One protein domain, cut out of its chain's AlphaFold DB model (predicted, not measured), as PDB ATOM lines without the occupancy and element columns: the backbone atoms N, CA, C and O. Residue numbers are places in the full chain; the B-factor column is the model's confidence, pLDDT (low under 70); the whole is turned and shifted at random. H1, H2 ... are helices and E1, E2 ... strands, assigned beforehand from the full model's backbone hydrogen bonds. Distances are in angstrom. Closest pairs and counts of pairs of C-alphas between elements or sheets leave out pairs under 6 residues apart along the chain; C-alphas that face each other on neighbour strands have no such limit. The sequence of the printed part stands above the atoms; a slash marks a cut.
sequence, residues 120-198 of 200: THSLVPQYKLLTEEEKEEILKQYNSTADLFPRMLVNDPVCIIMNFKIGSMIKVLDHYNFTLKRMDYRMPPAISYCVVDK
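This is residues 120 to 198 of the 200 residues of the protein "RNA_pol_Rpb5_C domain-containing protein" of viral metagenome (UniProt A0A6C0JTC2). A small, strongly twisted sheet of four strands makes the core, with short helices H1 and H2 at different sides of it, far from each other; the long loop of the hairpin E3 and E4 reaches out, and its residues 180 to 186 stick out free. Look for 79 residues with E1, H1, E2, H2, E3 and E4 in that order, mixed helices and strands, under half of the residues in named elements. The mixed sheet runs E1, E3, E4, E2. The whole is only just loose, close to compact, with a radius of gyration of the C-alphas of 14.3 A and spans of 41 by 30 by 18 A.

Find C-alpha 126 at (27.303, -8.280, 41.962); there E1 begins, residues 126 to 129. H1 follows, residues 132 to 141, 14.2 A long, then E2, 151 to 153, and H2, 157 to 162. E3, 169 to 174, runs 15.8 A; E4, 190 to 197, runs 22.3 A to C-alpha 197 at (46.061, -10.335, 40.340).

E1 and E3 are antiparallel; see N 128 and O 171, 2.9 A. The hairpin E3 and E4 is antiparallel, with N 170 and O 194 at 2.8 A. E4 is staggered: its residues 195 to 197 pair with parallel E2, N 152 and O 195 at 2.8 A. E1, H1 and E2 form a split strand-helix-strand unit, two strands of one sheet joined through a helix, with E3 and E4 between them in the sheet, its crossover right-handed. H1 only grazes the sheet; the closest C-alphas of H1 and E3, Lys 135 and Met 169, are 6.4 A apart. H2 is on the sheet, over none of its strands; its closest C-alpha to E2 is Cys 159, 7.5 A from Leu 153. In both helices every O i to N i+4 pair is within hydrogen-bond range.

The farthest C-alphas, Met 183 and Lys 198, are 43.4 A apart. The printed part has no cut. The link E3 to E4 is long, and its residues 175 to 189 are under pLDDT 70.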
ATOM      1  N   THR A 120      24.198 -15.235  37.244       88.31
ATOM      2  CA  THR A 120      22.816 -15.342  37.746       88.31
ATOM      3  C   THR A 120      22.704 -16.197  39.001       88.31
ATOM      4  O   THR A 120      21.639 -16.248  39.618       88.31
ATOM      5  N   HIS A 121      23.779 -16.889  39.378       87.19
ATOM      6  CA  HIS A 121      23.758 -17.792  40.512       87.19
ATOM      7  C   HIS A 121      23.651 -17.015  41.831       87.19
ATOM      8  O   HIS A 121      24.316 -16.003  42.026       87.19
ATOM      9  N   SER A 122      22.851 -17.516  42.776       84.56
ATOM     10  CA  SER A 122      22.540 -16.822  44.037       84.56
ATOM     11  C   SER A 122      23.745 -16.583  44.952       84.56
ATOM     12  O   SER A 122      23.714 -15.669  45.767       84.56
ATOM     13  N   LEU A 123      24.785 -17.411  44.833       85.44
ATOM     14  CA  LEU A 123      26.036 -17.273  45.592       85.44
ATOM     15  C   LEU A 123      27.038 -16.309  44.947       85.44
ATOM     16  O   LEU A 123      28.070 -16.030  45.549       85.44
ATOM     17  N   VAL A 124      26.781 -15.854  43.719       87.69
ATOM     18  CA  VAL A 124      27.681 -14.949  43.007       87.69
ATOM     19  C   VAL A 124      27.205 -13.517  43.273       87.69
ATOM     20  O   VAL A 124      26.089 -13.166  42.881       87.69
ATOM     21  N   PRO A 125      28.003 -12.686  43.967       89.25
ATOM     22  CA  PRO A 125      27.626 -11.310  44.253       89.25
ATOM     23  C   PRO A 125      27.648 -10.462  42.976       89.25
ATOM     24  O   PRO A 125      28.052 -10.901  41.897       89.25
ATOM     25  N   GLN A 126      27.219  -9.208  43.085       88.06
ATOM     26  CA  GLN A 126      27.303  -8.280  41.962       88.06
ATOM     27  C   GLN A 126      28.662  -7.580  41.954       88.06
ATOM     28  O   GLN A 126      29.138  -7.109  42.985       88.06
ATOM     29  N   TYR A 127      29.267  -7.474  40.773       90.38
ATOM     30  CA  TYR A 127      30.584  -6.870  40.586       90.38
ATOM     31  C   TYR A 127      30.465  -5.593  39.755       90.38
ATOM     32  O   TYR A 127      29.831  -5.592  38.700       90.38
ATOM     33  N   LYS A 128      31.114  -4.516  40.204       90.25
ATOM     34  CA  LYS A 128      31.271  -3.267  39.450       90.25
ATOM     35  C   LYS A 128      32.758  -2.962  39.284       90.25
ATOM     36  O   LYS A 128      33.483  -2.870  40.274       90.25
ATOM     37  N   LEU A 129      33.198  -2.775  38.041       91.31
ATOM     38  CA  LEU A 129      34.532  -2.254  37.747       91.31
ATOM     39  C   LEU A 129      34.604  -0.781  38.157       91.31
ATOM     40  O   LEU A 129      33.717  -0.004  37.797       91.31
ATOM     41  N   LEU A 130      35.643  -0.420  38.902       91.44
ATOM     42  CA  LEU A 130      35.882   0.958  39.315       91.44
ATOM     43  C   LEU A 130      36.716   1.702  38.272       91.44
ATOM     44  O   LEU A 130      37.601   1.113  37.642       91.44
ATOM     45  N   THR A 131      36.443   2.994  38.102       92.75
ATOM     46  CA  THR A 131      37.311   3.882  37.314       92.75
ATOM     47  C   THR A 131      38.619   4.159  38.058       92.75
ATOM     48  O   THR A 131      38.748   3.875  39.250       92.75
ATOM     49  N   GLU A 132      39.618   4.708  37.363       91.62
ATOM     50  CA  GLU A 132      40.886   5.092  38.002       91.62
ATOM     51  C   GLU A 132      40.671   6.155  39.091       91.62
ATOM     52  O   GLU A 132      41.251   6.047  40.168       91.62
ATOM     53  N   GLU A 133      39.755   7.100  38.860       93.31
ATOM     54  CA  GLU A 133      39.350   8.119  39.836       93.31
ATOM     55  C   GLU A 133      38.713   7.486  41.084       93.31
ATOM     56  O   GLU A 133      39.188   7.706  42.199       93.31
ATOM     57  N   GLU A 134      37.703   6.620  40.907       92.75
ATOM     58  CA  GLU A 134      37.046   5.911  42.018       92.75
ATOM     59  C   GLU A 134      38.054   5.040  42.796       92.75
ATOM     60  O   GLU A 134      38.002   4.946  44.025       92.75
ATOM     61  N   LYS A 135      39.000   4.403  42.092       92.25
ATOM     62  CA  LYS A 135      40.069   3.600  42.697       92.25
ATOM     63  C   LYS A 135      40.968   4.456  43.590       92.25
ATOM     64  O   LYS A 135      41.263   4.047  44.711       92.25
ATOM     65  N   GLU A 136      41.410   5.623  43.127       92.81
ATOM     66  CA  GLU A 136      42.240   6.524  43.934       92.81
ATOM     67  C   GLU A 136      41.512   7.048  45.172       92.81
ATOM     68  O   GLU A 136      42.116   7.148  46.241       92.81
ATOM     69  N   GLU A 137      40.223   7.367  45.048       94.31
ATOM     70  CA  GLU A 137      39.395   7.798  46.175       94.31
ATOM     71  C   GLU A 137      39.313   6.720  47.257       94.31
ATOM     72  O   GLU A 137      39.507   7.015  48.435       94.31
ATOM     73  N   ILE A 138      39.107   5.459  46.866       91.94
ATOM     74  CA  ILE A 138      39.051   4.326  47.799       91.94
ATOM     75  C   ILE A 138      40.409   4.107  48.472       91.94
ATOM     76  O   ILE A 138      40.474   3.950  49.691       91.94
ATOM     77  N   LEU A 139      41.508   4.149  47.717       92.44
ATOM     78  CA  LEU A 139      42.853   4.013  48.289       92.44
ATOM     79  C   LEU A 139      43.146   5.115  49.322       92.44
ATOM     80  O   LEU A 139      43.690   4.824  50.390       92.44
ATOM     81  N   LYS A 140      42.725   6.358  49.045       93.69
ATOM     82  CA  LYS A 140      42.824   7.491  49.982       93.69
ATOM     83  C   LYS A 140      41.918   7.302  51.200       93.69
ATOM     84  O   LYS A 140      42.367   7.520  52.321       93.69
ATOM     85  N   GLN A 141      40.676   6.859  51.002       93.06
ATOM     86  CA  GLN A 141      39.700   6.644  52.075       93.06
ATOM     87  C   GLN A 141      40.178   5.598  53.090       93.06
ATOM     88  O   GLN A 141      40.033   5.799  54.294       93.06
ATOM     89  N   TYR A 142      40.758   4.494  52.615       90.88
ATOM     90  CA  TYR A 142      41.293   3.430  53.469       90.88
ATOM     91  C   TYR A 142      42.758   3.649  53.869       90.88
ATOM     92  O   TYR A 142      43.321   2.806  54.568       90.88
ATOM     93  N   ASN A 143      43.385   4.746  53.424       92.12
ATOM     94  CA  ASN A 143      44.807   5.047  53.617       92.12
ATOM     95  C   ASN A 143      45.709   3.815  53.382       92.12
ATOM     96  O   ASN A 143      46.556   3.471  54.206       92.12
ATOM     97  N   SER A 144      45.441   3.088  52.294       91.00
ATOM     98  CA  SER A 144      46.005   1.764  52.015       91.00
ATOM     99  C   SER A 144      46.542   1.685  50.589       91.00
ATOM    100  O   SER A 144      46.087   2.403  49.699       91.00
ATOM    101  N   THR A 145      47.498   0.788  50.351       89.31
ATOM    102  CA  THR A 145      47.978   0.457  49.002       89.31
ATOM    103  C   THR A 145      47.134  -0.658  48.385       89.31
ATOM    104  O   THR A 145      46.497  -1.436  49.095       89.31
ATOM    105  N   ALA A 146      47.135  -0.761  47.051       87.19
ATOM    106  CA  ALA A 146      46.357  -1.775  46.330       87.19
ATOM    107  C   ALA A 146      46.711  -3.220  46.741       87.19
ATOM    108  O   ALA A 146      45.848  -4.090  46.692       87.19
ATOM    109  N   ASP A 147      47.942  -3.462  47.199       86.88
ATOM    110  CA  ASP A 147      48.430  -4.787  47.603       86.88
ATOM    111  C   ASP A 147      47.787  -5.331  48.883       86.88
ATOM    112  O   ASP A 147      47.805  -6.543  49.103       86.88
ATOM    113  N   LEU A 148      47.247  -4.440  49.727       88.94
ATOM    114  CA  LEU A 148      46.591  -4.789  50.991       88.94
ATOM    115  C   LEU A 148      45.132  -5.214  50.800       88.94
ATOM    116  O   LEU A 148      44.521  -5.757  51.722       88.94
ATOM    117  N   PHE A 149      44.561  -4.966  49.622       91.31
ATOM    118  CA  PHE A 149      43.208  -5.402  49.315       91.31
ATOM    119  C   PHE A 149      43.188  -6.899  48.974       91.31
ATOM    120  O   PHE A 149      44.148  -7.421  48.400       91.31
ATOM    121  N   PRO A 150      42.082  -7.602  49.283       92.00
ATOM    122  CA  PRO A 150      41.868  -8.970  48.837       92.00
ATOM    123  C   PRO A 150      42.092  -9.123  47.331       92.00
ATOM    124  O   PRO A 150      41.677  -8.275  46.537       92.00
ATOM    125  N   ARG A 151      42.729 -10.223  46.937       91.75
ATOM    126  CA  ARG A 151      43.084 -10.489  45.542       91.75
ATOM    127  C   ARG A 151      42.070 -11.417  44.892       91.75
ATOM    128  O   ARG A 151      41.629 -12.384  45.507       91.75
ATOM    129  N   MET A 152      41.733 -11.133  43.640       91.62
ATOM    130  CA  MET A 152      40.952 -12.018  42.782       91.62
ATOM    131  C   MET A 152      41.829 -12.490  41.626       91.62
ATOM    132  O   MET A 152      42.460 -11.681  40.948       91.62
ATOM    133  N   LEU A 153      41.885 -13.797  41.396       92.12
ATOM    134  CA  LEU A 153      42.727 -14.360  40.344       92.12
ATOM    135  C   LEU A 153      42.183 -13.986  38.960       92.12
ATOM    136  O   LEU A 153      40.980 -14.053  38.719       92.12
ATOM    137  N   VAL A 154      43.067 -13.680  38.007       89.88
ATOM    138  CA  VAL A 154      42.692 -13.471  36.590       89.88
ATOM    139  C   VAL A 154      41.971 -14.686  35.996       89.88
ATOM    140  O   VAL A 154      41.123 -14.532  35.121       89.88
ATOM    141  N   ASN A 155      42.300 -15.889  36.474       88.75
ATOM    142  CA  ASN A 155      41.699 -17.139  36.012       88.75
ATOM    143  C   ASN A 155      40.320 -17.423  36.632       88.75
ATOM    144  O   ASN A 155      39.720 -18.446  36.302       88.75
ATOM    145  N   ASP A 156      39.821 -16.565  37.528       90.81
ATOM    146  CA  ASP A 156      38.477 -16.710  38.081       90.81
ATOM    147  C   ASP A 156      37.419 -16.632  36.954       90.81
ATOM    148  O   ASP A 156      37.524 -15.765  36.075       90.81
ATOM    149  N   PRO A 157      36.390 -17.502  36.944       90.44
ATOM    150  CA  PRO A 157      35.336 -17.469  35.932       90.44
ATOM    151  C   PRO A 157      34.672 -16.092  35.775       90.44
ATOM    152  O   PRO A 157      34.381 -15.674  34.651       90.44
ATOM    153  N   VAL A 158      34.475 -15.352  36.872       91.25
ATOM    154  CA  VAL A 158      33.902 -13.998  36.853       91.25
ATOM    155  C   VAL A 158      34.855 -13.021  36.167       91.25
ATOM    156  O   VAL A 158      34.418 -12.240  35.318       91.25
ATOM    157  N   CYS A 159      36.156 -13.088  36.470       91.06
ATOM    158  CA  CYS A 159      37.181 -12.279  35.803       91.06
ATOM    159  C   CYS A 159      37.199 -12.507  34.293       91.06
ATOM    160  O   CYS A 159      37.255 -11.543  33.529       91.06
ATOM    161  N   ILE A 160      37.121 -13.770  33.866       89.69
ATOM    162  CA  ILE A 160      37.130 -14.156  32.453       89.69
ATOM    163  C   ILE A 160      35.886 -13.602  31.745       89.69
ATOM    164  O   ILE A 160      36.000 -12.968  30.695       89.69
ATOM    165  N   ILE A 161      34.694 -13.789  32.325       90.88
ATOM    166  CA  ILE A 161      33.429 -13.353  31.712       90.88
ATOM    167  C   ILE A 161      33.293 -11.831  31.704       90.88
ATOM    168  O   ILE A 161      32.805 -11.276  30.720       90.88
ATOM    169  N   MET A 162      33.742 -11.127  32.742       89.00
ATOM    170  CA  MET A 162      33.690  -9.660  32.793       89.00
ATOM    171  C   MET A 162      34.901  -8.982  32.134       89.00
ATOM    172  O   MET A 162      34.894  -7.765  31.961       89.00
ATOM    173  N   ASN A 163      35.911  -9.755  31.722       89.06
ATOM    174  CA  ASN A 163      37.173  -9.279  31.151       89.06
ATOM    175  C   ASN A 163      37.909  -8.273  32.055       89.06
ATOM    176  O   ASN A 163      38.427  -7.252  31.591       89.06
ATOM    177  N   PHE A 164      37.962  -8.555  33.357       90.56
ATOM    178  CA  PHE A 164      38.727  -7.725  34.279       90.56
ATOM    179  C   PHE A 164      40.231  -7.892  34.038       90.56
ATOM    180  O   PHE A 164      40.734  -9.002  33.857       90.56
ATOM    181  N   LYS A 165      40.958  -6.772  34.001       89.31
ATOM    182  CA  LYS A 165      42.402  -6.760  33.742       89.31
ATOM    183  C   LYS A 165      43.180  -6.787  35.053       89.31
ATOM    184  O   LYS A 165      42.681  -6.380  36.097       89.31
ATOM    185  N   ILE A 166      44.425  -7.250  34.984       90.56
ATOM    186  CA  ILE A 166      45.347  -7.248  36.128       90.56
ATOM    187  C   ILE A 166      45.493  -5.816  36.658       90.56
ATOM    188  O   ILE A 166      45.700  -4.884  35.882       90.56
ATOM    189  N   GLY A 167      45.385  -5.649  37.975       89.12
ATOM    190  CA  GLY A 167      45.476  -4.361  38.660       89.12
ATOM    191  C   GLY A 167      44.183  -3.536  38.664       89.12
ATOM    192  O   GLY A 167      44.148  -2.471  39.295       89.12
ATOM    193  N   SER A 168      43.119  -4.003  38.001       90.50
ATOM    194  CA  SER A 168      41.786  -3.410  38.122       90.50
ATOM    195  C   SER A 168      41.241  -3.614  39.534       90.50
ATOM    196  O   SER A 168      41.356  -4.702  40.098       90.50
ATOM    197  N   MET A 169      40.635  -2.563  40.094       92.19
ATOM    198  CA  MET A 169      39.937  -2.633  41.375       92.19
ATOM    199  C   MET A 169      38.443  -2.820  41.128       92.19
ATOM    200  O   MET A 169      37.854  -2.173  40.259       92.19
ATOM    201  N   ILE A 170      37.839  -3.734  41.874       93.50
ATOM    202  CA  ILE A 170      36.457  -4.156  41.682       93.50
ATOM    203  C   ILE A 170      35.717  -3.972  42.991       93.50
ATOM    204  O   ILE A 170      36.175  -4.387  44.056       93.50
ATOM    205  N   LYS A 171      34.550  -3.350  42.890       92.25
ATOM    206  CA  LYS A 171      33.593  -3.247  43.979       92.25
ATOM    207  C   LYS A 171      32.675  -4.458  43.937       92.25
ATOM    208  O   LYS A 171      32.009  -4.701  42.930       92.25
ATOM    209  N   VAL A 172      32.629  -5.183  45.041       90.88
ATOM    210  CA  VAL A 172      31.771  -6.344  45.248       90.88
ATOM    211  C   VAL A 172      30.600  -5.918  46.124       90.88
ATOM    212  O   VAL A 172      30.785  -5.373  47.213       90.88
ATOM    213  N   LEU A 173      29.390  -6.134  45.618       87.19
ATOM    214  CA  LEU A 173      28.126  -5.861  46.289       87.19
ATOM    215  C   LEU A 173      27.504  -7.198  46.690       87.19
ATOM    216  O   LEU A 173      26.851  -7.866  45.880       87.19
ATOM    217  N   ASP A 174      27.729  -7.591  47.940       79.69
ATOM    218  CA  ASP A 174      27.225  -8.845  48.483       79.69
ATOM    219  C   ASP A 174      25.871  -8.637  49.174       79.69
ATOM    220  O   ASP A 174      25.671  -7.718  49.974       79.69
ATOM    221  N   HIS A 175      24.922  -9.504  48.841       67.12
ATOM    222  CA  HIS A 175      23.600  -9.522  49.443       67.12
ATOM    223  C   HIS A 175      23.634 -10.587  50.538       67.12
ATOM    224  O   HIS A 175      23.283 -11.742  50.303       67.12
ATOM    225  N   TYR A 176      24.094 -10.222  51.740       58.47
ATOM    226  CA  TYR A 176      24.135 -11.171  52.851       58.47
ATOM    227  C   TYR A 176      22.748 -11.777  53.109       58.47
ATOM    228  O   TYR A 176      21.826 -11.099  53.558       58.47
ATOM    229  N   ASN A 177      22.639 -13.094  52.924       50.69
ATOM    230  CA  ASN A 177      21.522 -13.896  53.433       50.69
ATOM    231  C   ASN A 177      21.693 -14.270  54.918       50.69
ATOM    232  O   ASN A 177      20.801 -14.883  55.501       50.69
ATOM    233  N   PHE A 178      22.803 -13.888  55.564       49.56
ATOM    234  CA  PHE A 178      23.010 -14.057  57.008       49.56
ATOM    235  C   PHE A 178      22.239 -13.008  57.821       49.56
ATOM    236  O   PHE A 178      22.782 -12.320  58.678       49.56
ATOM    237  N   THR A 179      20.940 -12.889  57.577       42.12
ATOM    238  CA  THR A 179      20.021 -12.317  58.554       42.12
ATOM    239  C   THR A 179      19.247 -13.471  59.171       42.12
ATOM    240  O   THR A 179      18.284 -13.991  58.610       42.12
ATOM    241  N   LEU A 180      19.643 -13.860  60.388       40.69
ATOM    242  CA  LEU A 180      18.648 -14.300  61.364       40.69
ATOM    243  C   LEU A 180      17.535 -13.254  61.297       40.69
ATOM    244  O   LEU A 180      17.806 -12.086  61.568       40.69
ATOM    245  N   LYS A 181      16.332 -13.648  60.862       40.44
ATOM    246  CA  LYS A 181      15.131 -12.803  60.864       40.44
ATOM    247  C   LYS A 181      14.902 -12.271  62.282       40.44
ATOM    248  O   LYS A 181      14.158 -12.851  63.064       40.44
ATOM    249  N   ARG A 182      15.563 -11.179  62.637       40.28
ATOM    250  CA  ARG A 182      15.294 -10.376  63.819       40.28
ATOM    251  C   ARG A 182      14.886  -9.008  63.302       40.28
ATOM    252  O   ARG A 182      15.731  -8.161  63.066       40.28
ATOM    253  N   MET A 183      13.571  -8.894  63.126       43.41
ATOM    254  CA  MET A 183      12.772  -7.673  63.012       43.41
ATOM    255  C   MET A 183      13.132  -6.708  61.871       43.41
ATOM    256  O   MET A 183      14.153  -6.040  61.910       43.41
ATOM    257  N   ASP A 184      12.232  -6.643  60.885       54.66
ATOM    258  CA  ASP A 184      11.779  -5.492  60.076       54.66
ATOM    259  C   ASP A 184      12.773  -4.518  59.409       54.66
ATOM    260  O   ASP A 184      12.345  -3.648  58.651       54.66
ATOM    261  N   TYR A 185      14.087  -4.685  59.562       55.53
ATOM    262  CA  TYR A 185      15.094  -3.856  58.905       55.53
ATOM    263  C   TYR A 185      15.832  -4.657  57.830       55.53
ATOM    264  O   TYR A 185      16.492  -5.659  58.106       55.53
ATOM    265  N   ARG A 186      15.751  -4.197  56.576       55.84
ATOM    266  CA  ARG A 186      16.659  -4.654  55.515       55.84
ATOM    267  C   ARG A 186      18.019  -4.002  55.755       55.84
ATOM    268  O   ARG A 186      18.139  -2.789  55.598       55.84
ATOM    269  N   MET A 187      19.029  -4.780  56.148       55.38
ATOM    270  CA  MET A 187      20.404  -4.270  56.179       55.38
ATOM    271  C   MET A 187      20.850  -3.917  54.750       55.38
ATOM    272  O   MET A 187      20.494  -4.641  53.813       55.38
ATOM    273  N   PRO A 188      21.597  -2.814  54.556       60.00
ATOM    274  CA  PRO A 188      22.174  -2.502  53.256       60.00
ATOM    275  C   PRO A 188      23.141  -3.619  52.824       60.00
ATOM    276  O   PRO A 188      23.739  -4.271  53.685       60.00
ATOM    277  N   PRO A 189      23.301  -3.853  51.508       64.75
ATOM    278  CA  PRO A 189      24.247  -4.840  51.002       64.75
ATOM    279  C   PRO A 189      25.659  -4.507  51.479       64.75
ATOM    280  O   PRO A 189      26.039  -3.334  51.575       64.75
ATOM    281  N   ALA A 190      26.440  -5.538  51.773       75.38
ATOM    282  CA  ALA A 190      27.813  -5.342  52.182       75.38
ATOM    283  C   ALA A 190      28.684  -5.029  50.978       75.38
ATOM    284  O   ALA A 190      28.606  -5.670  49.929       75.38
ATOM    285  N   ILE A 191      29.509  -4.005  51.149       82.00
ATOM    286  CA  ILE A 191      30.398  -3.511  50.114       82.00
ATOM    287  C   ILE A 191      31.808  -3.943  50.487       82.00
ATOM    288  O   ILE A 191      32.306  -3.587  51.554       82.00
ATOM    289  N   SER A 192      32.444  -4.697  49.600       85.50
ATOM    290  CA  SER A 192      33.860  -5.043  49.702       85.50
ATOM    291  C   SER A 192      34.593  -4.689  48.411       85.50
ATOM    292  O   SER A 192      33.972  -4.428  47.377       85.50
ATOM    293  N   TYR A 193      35.920  -4.621  48.483       89.75
ATOM    294  CA  TYR A 193      36.778  -4.239  47.366       89.75
ATOM    295  C   TYR A 193      37.861  -5.291  47.177       89.75
ATOM    296  O   TYR A 193      38.463  -5.734  48.154       89.75
ATOM    297  N   CYS A 194      38.118  -5.671  45.931       90.81
ATOM    298  CA  CYS A 194      39.198  -6.585  45.581       90.81
ATOM    299  C   CYS A 194      39.996  -6.076  44.377       90.81
ATOM    300  O   CYS A 194      39.519  -5.248  43.597       90.81
ATOM    301  N   VAL A 195      41.227  -6.563  44.242       91.75
ATOM    302  CA  VAL A 195      42.133  -6.235  43.135       91.75
ATOM    303  C   VAL A 195      42.423  -7.495  42.334       91.75
ATOM    304  O   VAL A 195      42.683  -8.554  42.901       91.75
ATOM    305  N   VAL A 196      42.378  -7.393  41.007       90.81
ATOM    306  CA  VAL A 196      42.699  -8.527  40.134       90.81
ATOM    307  C   VAL A 196      44.204  -8.739  40.075       90.81
ATOM    308  O   VAL A 196      44.941  -7.817  39.722       90.81
ATOM    309  N   ASP A 197      44.650  -9.959  40.347       89.56
ATOM    310  CA  ASP A 197      46.061 -10.335  40.340       89.56
ATOM    311  C   ASP A 197      46.325 -11.561  39.457       89.56
ATOM    312  O   ASP A 197      45.419 -12.337  39.128       89.56
ATOM    313  N   LYS A 198      47.578 -11.715  39.031       85.88
ATOM    314  CA  LYS A 198      48.028 -12.843  38.213       85.88
ATOM    315  C   LYS A 198      47.750 -14.165  38.932       85.88
ATOM    316  O   LYS A 198      47.751 -14.236  40.155       85.88
TER     317      LYS A 198